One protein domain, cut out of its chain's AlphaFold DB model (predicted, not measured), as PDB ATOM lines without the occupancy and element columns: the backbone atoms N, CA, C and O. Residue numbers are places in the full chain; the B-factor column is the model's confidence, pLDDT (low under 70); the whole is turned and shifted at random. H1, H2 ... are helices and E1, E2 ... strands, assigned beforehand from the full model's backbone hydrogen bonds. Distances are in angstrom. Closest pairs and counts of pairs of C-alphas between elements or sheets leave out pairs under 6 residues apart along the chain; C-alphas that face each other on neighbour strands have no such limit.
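Overview. This is residues 2 to 40 and 80 to 120 of the 120 residues of the protein "Lectin-like protein BA14k" of Devosia geojensis (UniProt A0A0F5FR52). A small two-stranded hairpin, E1 and E2, lies near the middle of an elongated body, with the longest helix, H4, running out from it toward one end and two short helices, H1 and H2, at the other end. The helix H3 lies off to one side of the hairpin, apart from H4, and no helix touches another, a loose assembly of parts even though the whole is compact by its radius of gyration of the C-alphas, 13.0 A. The printed part has 80 residues, with four named helices and then two named strands in the order H1 H2 H3 H4 E1 E2; the sheet has the order E1 - E2 and is antiparallel, and the class is mostly helix. The C-alphas span 42 by 23 by 19 A.

Arrangement. The strands E1, residues 107 to 109, and E2, residues 115 to 117, are antiparallel neighbours and form a hairpin, with 142 degrees between their directions. The C-alphas of Thr 107 and Arg 117 face each other at 4.3 A. N 108 and O 116 are within hydrogen-bond range at 2.8 A, as are N 116 and O 108 at 2.9 A. H2, residues 9 to 12, has 2 pairs of C-alphas within 8 A of E1, the closest being those of Glu 10 and Met 109, 7.0 A apart. H1, residues 2 to 5, has one such pair with E2, the C-alphas of Tyr 2 and Arg 115 at 7.2 A. H1 and H2 are close but not clearly touching, their closest C-alphas being those of Cys 3 and Cys 11 at 5.4 A. H3, residues 19 to 30, and H2 are near each other, with 6 pairs of C-alphas within 10 A and the closest at 8.1 A. H3 is apart from E1 and from E2. H4, residues 83 to 97, is apart from H1, H2, H3 and E2. Every O i to N i+4 pair is within hydrogen-bond range in H3 and H4; H1 and H2 are too short for such a pair, and each has its one O i to N i+3 pair within range.

Along the chain. H1 begins at C-alpha 2 (329.677, 351.238, 209.449) and is 5.5 A long, and H2 is 5.1 A. H3 is 15.9 A from first to last C-alpha. H4 is 21.1 A, from C-alpha 83 (353.997, 366.914, 220.482) to C-alpha 97. E1 is 7.0 A and E2 is 6.9 A, ending at C-alpha 117 (341.402, 353.913, 216.319).

Size, cuts and confidence. The two C-alphas farthest apart, those of Glu 4 and His 80, are 43.0 A apart. Residues 41 to 79 are not printed, and C-alphas 40 and 80 are 22.1 A apart across this cut, which falls in the link from H3 to H4. Of the links that are printed whole, none is long. The mean pLDDT of the printed part is 74.8, and residues 29 to 40, 80 to 84 and 120 are under 70.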
ATOM      1  N   TYR A   2     329.537 349.995 210.242       77.88
ATOM      2  CA  TYR A   2     329.677 351.238 209.449       77.88
ATOM      3  C   TYR A   2     329.406 350.953 207.962       77.88
ATOM      4  O   TYR A   2     328.557 351.592 207.345       77.88
ATOM      5  N   CYS A   3     329.998 349.877 207.445       77.69
ATOM      6  CA  CYS A   3     329.810 349.441 206.062       77.69
ATOM      7  C   CYS A   3     328.447 348.807 205.733       77.69
ATOM      8  O   CYS A   3     328.187 348.519 204.570       77.69
ATOM      9  N   GLU A   4     327.576 348.570 206.717       78.19
ATOM     10  CA  GLU A   4     326.174 348.188 206.452       78.19
ATOM     11  C   GLU A   4     325.289 349.416 206.234       78.19
ATOM     12  O   GLU A   4     324.249 349.328 205.587       78.19
ATOM     13  N   ARG A   5     325.688 350.561 206.796       78.56
ATOM     14  CA  ARG A   5     324.935 351.813 206.711       78.56
ATOM     15  C   ARG A   5     325.444 352.719 205.589       78.56
ATOM     16  O   ARG A   5     324.649 353.456 205.016       78.56
ATOM     17  N   TYR A   6     326.736 352.652 205.273       78.50
ATOM     18  CA  TYR A   6     327.397 353.525 204.303       78.50
ATOM     19  C   TYR A   6     328.066 352.708 203.186       78.50
ATOM     20  O   TYR A   6     328.837 351.787 203.452       78.50
ATOM     21  N   ASN A   7     327.777 353.050 201.923       75.00
ATOM     22  CA  ASN A   7     328.344 352.402 200.727       75.00
ATOM     23  C   ASN A   7     329.558 353.171 200.174       75.00
ATOM     24  O   ASN A   7     329.671 353.472 198.973       75.00
ATOM     25  N   ASP A   8     330.467 353.511 201.079       77.12
ATOM     26  CA  ASP A   8     331.681 354.238 200.740       77.12
ATOM     27  C   ASP A   8     332.659 353.339 199.973       77.12
ATOM     28  O   ASP A   8     332.618 352.104 200.054       77.12
ATOM     29  N   ARG A   9     333.575 353.954 199.214       74.25
ATOM     30  CA  ARG A   9     334.636 353.211 198.507       74.25
ATOM     31  C   ARG A   9     335.505 352.410 199.477       74.25
ATOM     32  O   ARG A   9     335.865 351.276 199.171       74.25
ATOM     33  N   GLU A  10     335.742 352.961 200.667       73.12
ATOM     34  CA  GLU A  10     336.484 352.310 201.748       73.12
ATOM     35  C   GLU A  10     335.876 350.958 202.148       73.12
ATOM     36  O   GLU A  10     336.602 350.011 202.441       73.12
ATOM     37  N   CYS A  11     334.542 350.861 202.121       79.69
ATOM     38  CA  CYS A  11     333.795 349.661 202.475       79.69
ATOM     39  C   CYS A  11     333.775 348.625 201.354       79.69
ATOM     40  O   CYS A  11     333.898 347.430 201.624       79.69
ATOM     41  N   ARG A  12     333.661 349.073 200.097       77.19
ATOM     42  CA  ARG A  12     333.681 348.182 198.926       77.19
ATOM     43  C   ARG A  12     335.030 347.493 198.753       77.19
ATOM     44  O   ARG A  12     335.071 346.291 198.507       77.19
ATOM     45  N   ASN A  13     336.118 348.232 198.958       73.44
ATOM     46  CA  ASN A  13     337.476 347.728 198.760       73.44
ATOM     47  C   ASN A  13     338.190 347.369 200.069       73.44
ATOM     48  O   ASN A  13     339.388 347.105 200.051       73.44
ATOM     49  N   ARG A  14     337.469 347.248 201.194       74.31
ATOM     50  CA  ARG A  14     338.038 346.963 202.530       74.31
ATOM     51  C   ARG A  14     338.978 345.753 202.594       74.31
ATOM     52  O   ARG A  14     339.886 345.733 203.412       74.31
ATOM     53  N   HIS A  15     338.789 344.761 201.723       72.56
ATOM     54  CA  HIS A  15     339.629 343.556 201.658       72.56
ATOM     55  C   HIS A  15     340.728 343.612 200.586       72.56
ATOM     56  O   HIS A  15     341.580 342.730 200.541       72.56
ATOM     57  N   ARG A  16     340.696 344.603 199.690       75.56
ATOM     58  CA  ARG A  16     341.608 344.743 198.548       75.56
ATOM     59  C   ARG A  16     341.974 346.208 198.342       75.56
ATOM     60  O   ARG A  16     341.719 346.767 197.285       75.56
ATOM     61  N   TRP A  17     342.561 346.828 199.359       74.31
ATOM     62  CA  TRP A  17     343.113 348.171 199.212       74.31
ATOM     63  C   TRP A  17     344.361 348.124 198.329       74.31
ATOM     64  O   TRP A  17     345.462 347.836 198.806       74.31
ATOM     65  N   GLY A  18     344.177 348.378 197.034       76.62
ATOM     66  CA  GLY A  18     345.267 348.541 196.078       76.62
ATOM     67  C   GLY A  18     345.941 349.906 196.197       76.62
ATOM     68  O   GLY A  18     345.476 350.799 196.909       76.62
ATOM     69  N   ASP A  19     347.048 350.079 195.481       80.31
ATOM     70  CA  ASP A  19     347.759 351.360 195.415       80.31
ATOM     71  C   ASP A  19     346.907 352.445 194.736       80.31
ATOM     72  O   ASP A  19     346.968 353.616 195.113       80.31
ATOM     73  N   ASP A  20     346.047 352.055 193.792       81.44
ATOM     74  CA  ASP A  20     345.077 352.947 193.154       81.44
ATOM     75  C   ASP A  20     344.007 353.451 194.127       81.44
ATOM     76  O   ASP A  20     343.753 354.657 194.178       81.44
ATOM     77  N   ASP A  21     343.415 352.556 194.926       79.25
ATOM     78  CA  ASP A  21     342.424 352.916 195.947       79.25
ATOM     79  C   ASP A  21     343.027 353.852 196.988       79.25
ATOM     80  O   ASP A  21     342.441 354.888 197.304       79.25
ATOM     81  N   TYR A  22     344.233 353.516 197.457       76.38
ATOM     82  CA  TYR A  22     344.985 354.345 198.389       76.38
ATOM     83  C   TYR A  22     345.239 355.736 197.811       76.38
ATOM     84  O   TYR A  22     344.941 356.734 198.456       76.38
ATOM     85  N   ARG A  23     345.722 355.818 196.568       79.31
ATOM     86  CA  ARG A  23     346.010 357.092 195.904       79.31
ATOM     87  C   ARG A  23     344.765 357.959 195.744       79.31
ATOM     88  O   ARG A  23     344.852 359.172 195.919       79.31
ATOM     89  N   VAL A  24     343.628 357.370 195.382       80.12
ATOM     90  CA  VAL A  24     342.368 358.109 195.216       80.12
ATOM     91  C   VAL A  24     341.826 358.579 196.562       80.12
ATOM     92  O   VAL A  24     341.478 359.749 196.685       80.12
ATOM     93  N   PHE A  25     341.806 357.702 197.568       79.31
ATOM     94  CA  PHE A  25     341.419 358.049 198.935       79.31
ATOM     95  C   PHE A  25     342.295 359.170 199.499       79.31
ATOM     96  O   PHE A  25     341.792 360.172 199.999       79.31
ATOM     97  N   TYR A  26     343.610 359.026 199.354       73.12
ATOM     98  CA  TYR A  26     344.581 359.994 199.833       73.12
ATOM     99  C   TYR A  26     344.398 361.360 199.162       73.12
ATOM    100  O   TYR A  26     344.418 362.377 199.843       73.12
ATOM    101  N   ARG A  27     344.157 361.402 197.842       76.50
ATOM    102  CA  ARG A  27     343.867 362.655 197.121       76.50
ATOM    103  C   ARG A  27     342.591 363.334 197.625       76.50
ATOM    104  O   ARG A  27     342.649 364.510 197.947       76.50
ATOM    105  N   ASP A  28     341.495 362.587 197.743       75.25
ATOM    106  CA  ASP A  28     340.195 363.094 198.217       75.25
ATOM    107  C   ASP A  28     340.273 363.635 199.655       75.25
ATOM    108  O   ASP A  28     339.651 364.638 200.005       75.25
ATOM    109  N   ARG A  29     341.099 363.007 200.501       69.88
ATOM    110  CA  ARG A  29     341.295 363.443 201.888       69.88
ATOM    111  C   ARG A  29     342.266 364.614 202.026       69.88
ATOM    112  O   ARG A  29     342.111 365.417 202.945       69.88
ATOM    113  N   ARG A  30     343.233 364.732 201.114       61.09
ATOM    114  CA  ARG A  30     344.269 365.771 201.126       61.09
ATOM    115  C   ARG A  30     343.762 367.158 200.749       61.09
ATOM    116  O   ARG A  30     344.359 368.132 201.183       61.09
ATOM    117  N   ASP A  31     342.630 367.274 200.056       57.91
ATOM    118  CA  ASP A  31     342.006 368.582 199.796       57.91
ATOM    119  C   ASP A  31     341.646 369.351 201.092       57.91
ATOM    120  O   ASP A  31     341.351 370.542 201.045       57.91
ATOM    121  N   ASN A  32     341.710 368.696 202.260       51.84
ATOM    122  CA  ASN A  32     341.501 369.301 203.578       51.84
ATOM    123  C   ASN A  32     342.749 369.288 204.487       51.84
ATOM    124  O   ASN A  32     342.634 369.675 205.649       51.84
ATOM    125  N   LEU A  33     343.905 368.804 204.012       49.66
ATOM    126  CA  LEU A  33     345.107 368.591 204.826       49.66
ATOM    127  C   LEU A  33     346.329 369.206 204.128       49.66
ATOM    128  O   LEU A  33     346.703 368.811 203.020       49.66
ATOM    129  N   ASP A  34     346.926 370.202 204.786       50.62
ATOM    130  CA  ASP A  34     348.085 370.956 204.303       50.62
ATOM    131  C   ASP A  34     349.264 370.038 203.932       50.62
ATOM    132  O   ASP A  34     349.421 368.925 204.433       50.62
ATOM    133  N   ALA A  35     350.094 370.508 203.002       46.19
ATOM    134  CA  ALA A  35     350.949 369.739 202.093       46.19
ATOM    135  C   ALA A  35     352.034 368.792 202.676       46.19
ATOM    136  O   ALA A  35     352.848 368.285 201.902       46.19
ATOM    137  N   ILE A  36     352.051 368.493 203.976       46.34
ATOM    138  CA  ILE A  36     353.129 367.758 204.661       46.34
ATOM    139  C   ILE A  36     353.123 366.247 204.363       46.34
ATOM    140  O   ILE A  36     354.182 365.628 204.294       46.34
ATOM    141  N   ALA A  37     351.979 365.630 204.069       50.53
ATOM    142  CA  ALA A  37     351.918 364.167 203.938       50.53
ATOM    143  C   ALA A  37     352.304 363.612 202.541       50.53
ATOM    144  O   ALA A  37     352.224 362.405 202.311       50.53
ATOM    145  N   ALA A  38     352.712 364.467 201.593       50.03
ATOM    146  CA  ALA A  38     352.729 364.185 200.149       50.03
ATOM    147  C   ALA A  38     353.560 362.989 199.660       50.03
ATOM    148  O   ALA A  38     353.399 362.592 198.505       50.03
ATOM    149  N   GLY A  39     354.492 362.471 200.462       47.62
ATOM    150  CA  GLY A  39     355.501 361.543 199.951       47.62
ATOM    151  C   GLY A  39     356.251 360.700 200.976       47.62
ATOM    152  O   GLY A  39     357.287 360.152 200.621       47.62
ATOM    153  N   ALA A  40     355.775 360.574 202.219       53.03
ATOM    154  CA  ALA A  40     356.551 359.912 203.280       53.03
ATOM    155  C   ALA A  40     356.176 358.441 203.557       53.03
ATOM    156  O   ALA A  40     356.858 357.763 204.318       53.03
ATOM    157  N   HIS A  80     362.867 365.657 224.111       47.91
ATOM    158  CA  HIS A  80     361.514 365.148 224.222       47.91
ATOM    159  C   HIS A  80     360.893 365.437 222.856       47.91
ATOM    160  O   HIS A  80     360.986 366.592 222.418       47.91
ATOM    161  N   PRO A  81     360.361 364.428 222.148       56.50
ATOM    162  CA  PRO A  81     359.750 364.683 220.859       56.50
ATOM    163  C   PRO A  81     358.729 365.790 221.071       56.50
ATOM    164  O   PRO A  81     357.945 365.727 222.029       56.50
ATOM    165  N   ARG A  82     358.768 366.840 220.241       66.00
ATOM    166  CA  ARG A  82     357.689 367.819 220.322       66.00
ATOM    167  C   ARG A  82     356.392 367.059 220.083       66.00
ATOM    168  O   ARG A  82     356.367 366.053 219.377       66.00
ATOM    169  N   TYR A  83     355.305 367.535 220.675       65.50
ATOM    170  CA  TYR A  83     353.997 366.914 220.482       65.50
ATOM    171  C   TYR A  83     353.651 366.756 218.986       65.50
ATOM    172  O   TYR A  83     353.087 365.738 218.596       65.50
ATOM    173  N   SER A  84     354.074 367.712 218.148       69.56
ATOM    174  CA  SER A  84     354.009 367.627 216.682       69.56
ATOM    175  C   SER A  84     354.777 366.434 216.123       69.56
ATOM    176  O   SER A  84     354.221 365.674 215.345       69.56
ATOM    177  N   ASP A  85     356.016 366.222 216.563       73.88
ATOM    178  CA  ASP A  85     356.901 365.173 216.052       73.88
ATOM    179  C   ASP A  85     356.370 363.781 216.435       73.88
ATOM    180  O   ASP A  85     356.414 362.842 215.643       73.88
ATOM    181  N   ALA A  86     355.827 363.648 217.650       78.31
ATOM    182  CA  ALA A  86     355.182 362.418 218.107       78.31
ATOM    183  C   ALA A  86     353.889 362.127 217.331       78.31
ATOM    184  O   ALA A  86     353.638 360.983 216.955       78.31
ATOM    185  N   TRP A  87     353.084 363.159 217.064       79.00
ATOM    186  CA  TRP A  87     351.877 363.046 216.250       79.00
ATOM    187  C   TRP A  87     352.197 362.683 214.796       79.00
ATOM    188  O   TRP A  87     351.574 361.787 214.237       79.00
ATOM    189  N   GLU A  88     353.205 363.312 214.195       77.00
ATOM    190  CA  GLU A  88     353.671 362.989 212.845       77.00
ATOM    191  C   GLU A  88     354.192 361.552 212.760       77.00
ATOM    192  O   GLU A  88     353.852 360.831 211.822       77.00
ATOM    193  N   ALA A  89     354.958 361.099 213.758       77.25
ATOM    194  CA  ALA A  89     355.427 359.719 213.834       77.25
ATOM    195  C   ALA A  89     354.266 358.720 213.971       77.25
ATOM    196  O   ALA A  89     354.256 357.696 213.287       77.25
ATOM    197  N   HIS A  90     353.271 359.037 214.806       84.69
ATOM    198  CA  HIS A  90     352.045 358.255 214.950       84.69
ATOM    199  C   HIS A  90     351.290 358.161 213.618       84.69
ATOM    200  O   HIS A  90     351.046 357.066 213.112       84.69
ATOM    201  N   VAL A  91     350.995 359.304 212.997       82.19
ATOM    202  CA  VAL A  91     350.313 359.393 211.701       82.19
ATOM    203  C   VAL A  91     351.067 358.594 210.639       82.19
ATOM    204  O   VAL A  91     350.462 357.792 209.922       82.19
ATOM    205  N   ALA A  92     352.392 358.740 210.576       77.88
ATOM    206  CA  ALA A  92     353.218 358.011 209.627       77.88
ATOM    207  C   ALA A  92     353.175 356.494 209.856       77.88
ATOM    208  O   ALA A  92     353.020 355.728 208.901       77.88
ATOM    209  N   ALA A  93     353.242 356.053 211.113       80.44
ATOM    210  CA  ALA A  93     353.124 354.646 211.473       80.44
ATOM    211  C   ALA A  93     351.755 354.068 211.085       80.44
ATOM    212  O   ALA A  93     351.671 352.980 210.503       80.44
ATOM    213  N   CYS A  94     350.682 354.816 211.340       86.12
ATOM    214  CA  CYS A  94     349.321 354.407 211.026       86.12
ATOM    215  C   CYS A  94     349.083 354.306 209.519       86.12
ATOM    216  O   CYS A  94     348.532 353.303 209.068       86.12
ATOM    217  N   TYR A  95     349.565 355.264 208.724       79.06
ATOM    218  CA  TYR A  95     349.487 355.179 207.266       79.06
ATOM    219  C   TYR A  95     350.320 354.037 206.681       79.06
ATOM    220  O   TYR A  95     349.875 353.360 205.753       79.06
ATOM    221  N   ALA A  96     351.513 353.796 207.227       78.56
ATOM    222  CA  ALA A  96     352.368 352.700 206.785       78.56
ATOM    223  C   ALA A  96     351.760 351.321 207.107       78.56
ATOM    224  O   ALA A  96     352.024 350.345 206.402       78.56
ATOM    225  N   ARG A  97     350.920 351.227 208.146       83.56
ATOM    226  CA  ARG A  97     350.243 349.984 208.534       83.56
ATOM    227  C   ARG A  97     348.856 349.813 207.908       83.56
ATOM    228  O   ARG A  97     348.497 348.692 207.544       83.56
ATOM    229  N   TYR A  98     348.084 350.887 207.777       85.06
ATOM    230  CA  TYR A  98     346.696 350.863 207.327       85.06
ATOM    231  C   TYR A  98     346.469 351.876 206.200       85.06
ATOM    232  O   TYR A  98     346.403 353.082 206.416       85.06
ATOM    233  N   ARG A  99     346.251 351.375 204.978       80.25
ATOM    234  CA  ARG A  99     345.976 352.218 203.798       80.25
ATOM    235  C   ARG A  99     344.690 353.051 203.924       80.25
ATOM    236  O   ARG A  99     344.588 354.104 203.311       80.25
ATOM    237  N   SER A 100     343.729 352.594 204.724       81.44
ATOM    238  CA  SER A 100     342.451 353.271 204.991       81.44
ATOM    239  C   SER A 100     342.489 354.242 206.178       81.44
ATOM    240  O   SER A 100     341.435 354.687 206.634       81.44
ATOM    241  N   TYR A 101     343.674 354.513 206.733       85.31
ATOM    242  CA  TYR A 101     343.833 355.415 207.870       85.31
ATOM    243  C   TYR A 101     343.496 356.866 207.505       85.31
ATOM    244  O   TYR A 101     343.861 357.360 206.440       85.31
ATOM    245  N   ASP A 102     342.808 357.551 208.412       82.38
ATOM    246  CA  ASP A 102     342.413 358.950 208.305       82.38
ATOM    247  C   ASP A 102     342.908 359.722 209.528       82.38
ATOM    248  O   ASP A 102     342.339 359.596 210.614       82.38
ATOM    249  N   GLU A 103     343.929 360.558 209.337       80.00
ATOM    250  CA  GLU A 103     344.540 361.365 210.401       80.00
ATOM    251  C   GLU A 103     343.563 362.341 211.066       80.00
ATOM    252  O   GLU A 103     343.690 362.626 212.254       80.00
ATOM    253  N   ARG A 104     342.531 362.808 210.346       80.56
ATOM    254  CA  ARG A 104     341.541 363.747 210.896       80.56
ATOM    255  C   ARG A 104     340.702 363.122 212.005       80.56
ATOM    256  O   ARG A 104     340.245 363.817 212.908       80.56
ATOM    257  N   THR A 105     340.428 361.827 211.885       84.19
ATOM    258  CA  THR A 105     339.613 361.089 212.853       84.19
ATOM    259  C   THR A 105     340.435 360.131 213.701       84.19
ATOM    260  O   THR A 105     339.870 359.540 214.618       84.19
ATOM    261  N   ASP A 106     341.731 359.986 213.411       86.19
ATOM    262  CA  ASP A 106     342.617 358.980 213.996       86.19
ATOM    263  C   ASP A 106     342.014 357.565 213.883       86.19
ATOM    264  O   ASP A 106     341.984 356.773 214.824       86.19
ATOM    265  N   THR A 107     341.422 357.239 212.726       88.88
ATOM    266  CA  THR A 107     340.794 355.923 212.527       88.88
ATOM    267  C   THR A 107     341.053 355.315 211.163       88.88
ATOM    268  O   THR A 107     341.164 356.018 210.162       88.88
ATOM    269  N   PHE A 108     341.060 353.985 211.106       87.06
ATOM    270  CA  PHE A 108     341.161 353.197 209.880       87.06
ATOM    271  C   PHE A 108     339.967 352.249 209.723       87.06
ATOM    272  O   PHE A 108     339.312 351.880 210.699       87.06
ATOM    273  N   MET A 109     339.686 351.830 208.487       86.62
ATOM    274  CA  MET A 109     338.647 350.839 208.195       86.62
ATOM    275  C   MET A 109     339.154 349.423 208.482       86.62
ATOM    276  O   MET A 109     340.081 348.954 207.818       86.62
ATOM    277  N   GLY A 110     338.530 348.740 209.442       83.75
ATOM    278  CA  GLY A 110     338.816 347.349 209.772       83.75
ATOM    279  C   GLY A 110     338.180 346.357 208.800       83.75
ATOM    280  O   GLY A 110     337.233 346.656 208.065       83.75
ATOM    281  N   TYR A 111     338.686 345.124 208.822       81.19
ATOM    282  CA  TYR A 111     338.133 344.020 208.028       81.19
ATOM    283  C   TYR A 111     336.712 343.627 208.443       81.19
ATOM    284  O   TYR A 111     335.967 343.065 207.642       81.19
ATOM    285  N   ASP A 112     336.338 343.954 209.674       84.50
ATOM    286  CA  ASP A 112     335.002 343.820 210.250       84.50
ATOM    287  C   ASP A 112     334.017 344.897 209.757       84.50
ATOM    288  O   ASP A 112     332.832 344.851 210.078       84.50
ATOM    289  N   GLY A 113     334.477 345.862 208.951       82.75
ATOM    290  CA  GLY A 113     333.638 346.929 208.410       82.75
ATOM    291  C   GLY A 113     333.258 347.997 209.439       82.75
ATOM    292  O   GLY A 113     332.255 348.694 209.242       82.75
ATOM    293  N   TYR A 114     334.030 348.113 210.522       85.75
ATOM    294  CA  TYR A 114     333.977 349.212 211.484       85.75
ATOM    295  C   TYR A 114     335.238 350.078 211.388       85.75
ATOM    296  O   TYR A 114     336.292 349.617 210.951       85.75
ATOM    297  N   ARG A 115     335.132 351.348 211.804       86.25
ATOM    298  CA  ARG A 115     336.301 352.218 211.964       86.25
ATOM    299  C   ARG A 115     336.932 351.975 213.333       86.25
ATOM    300  O   ARG A 115     336.232 352.028 214.342       86.25
ATOM    301  N   HIS A 116     338.238 351.741 213.355       89.19
ATOM    302  CA  HIS A 116     339.028 351.496 214.565       89.19
ATOM    303  C   HIS A 116     340.059 352.589 214.755       89.19
ATOM    304  O   HIS A 116     340.584 353.106 213.771       89.19
ATOM    305  N   ARG A 117     340.372 352.919 216.010       90.12
ATOM    306  CA  ARG A 117     341.402 353.913 216.319       90.12
ATOM    307  C   ARG A 117     342.804 353.338 216.122       90.12
ATOM    308  O   ARG A 117     343.039 352.176 216.464       90.12
ATOM    309  N   CYS A 118     343.729 354.138 215.601       86.06
ATOM    310  CA  CYS A 118     345.143 353.786 215.633       86.06
ATOM    311  C   CYS A 118     345.741 354.108 217.020       86.06
ATOM    312  O   CYS A 118     345.326 355.050 217.677       86.06
ATOM    313  N   MET A 119     346.674 353.298 217.526       81.81
ATOM    314  CA  MET A 119     347.229 353.465 218.888       81.81
ATOM    315  C   MET A 119     348.745 353.228 218.933       81.81
ATOM    316  O   MET A 119     349.242 352.589 219.857       81.81
ATOM    317  N   MET A 120     349.461 353.650 217.890       68.00
ATOM    318  CA  MET A 120     350.912 353.438 217.751       68.00
ATOM    319  C   MET A 120     351.726 354.580 218.342       68.00
ATOM    320  O   MET A 120     351.217 355.722 218.310       68.00
TER     321      MET A 120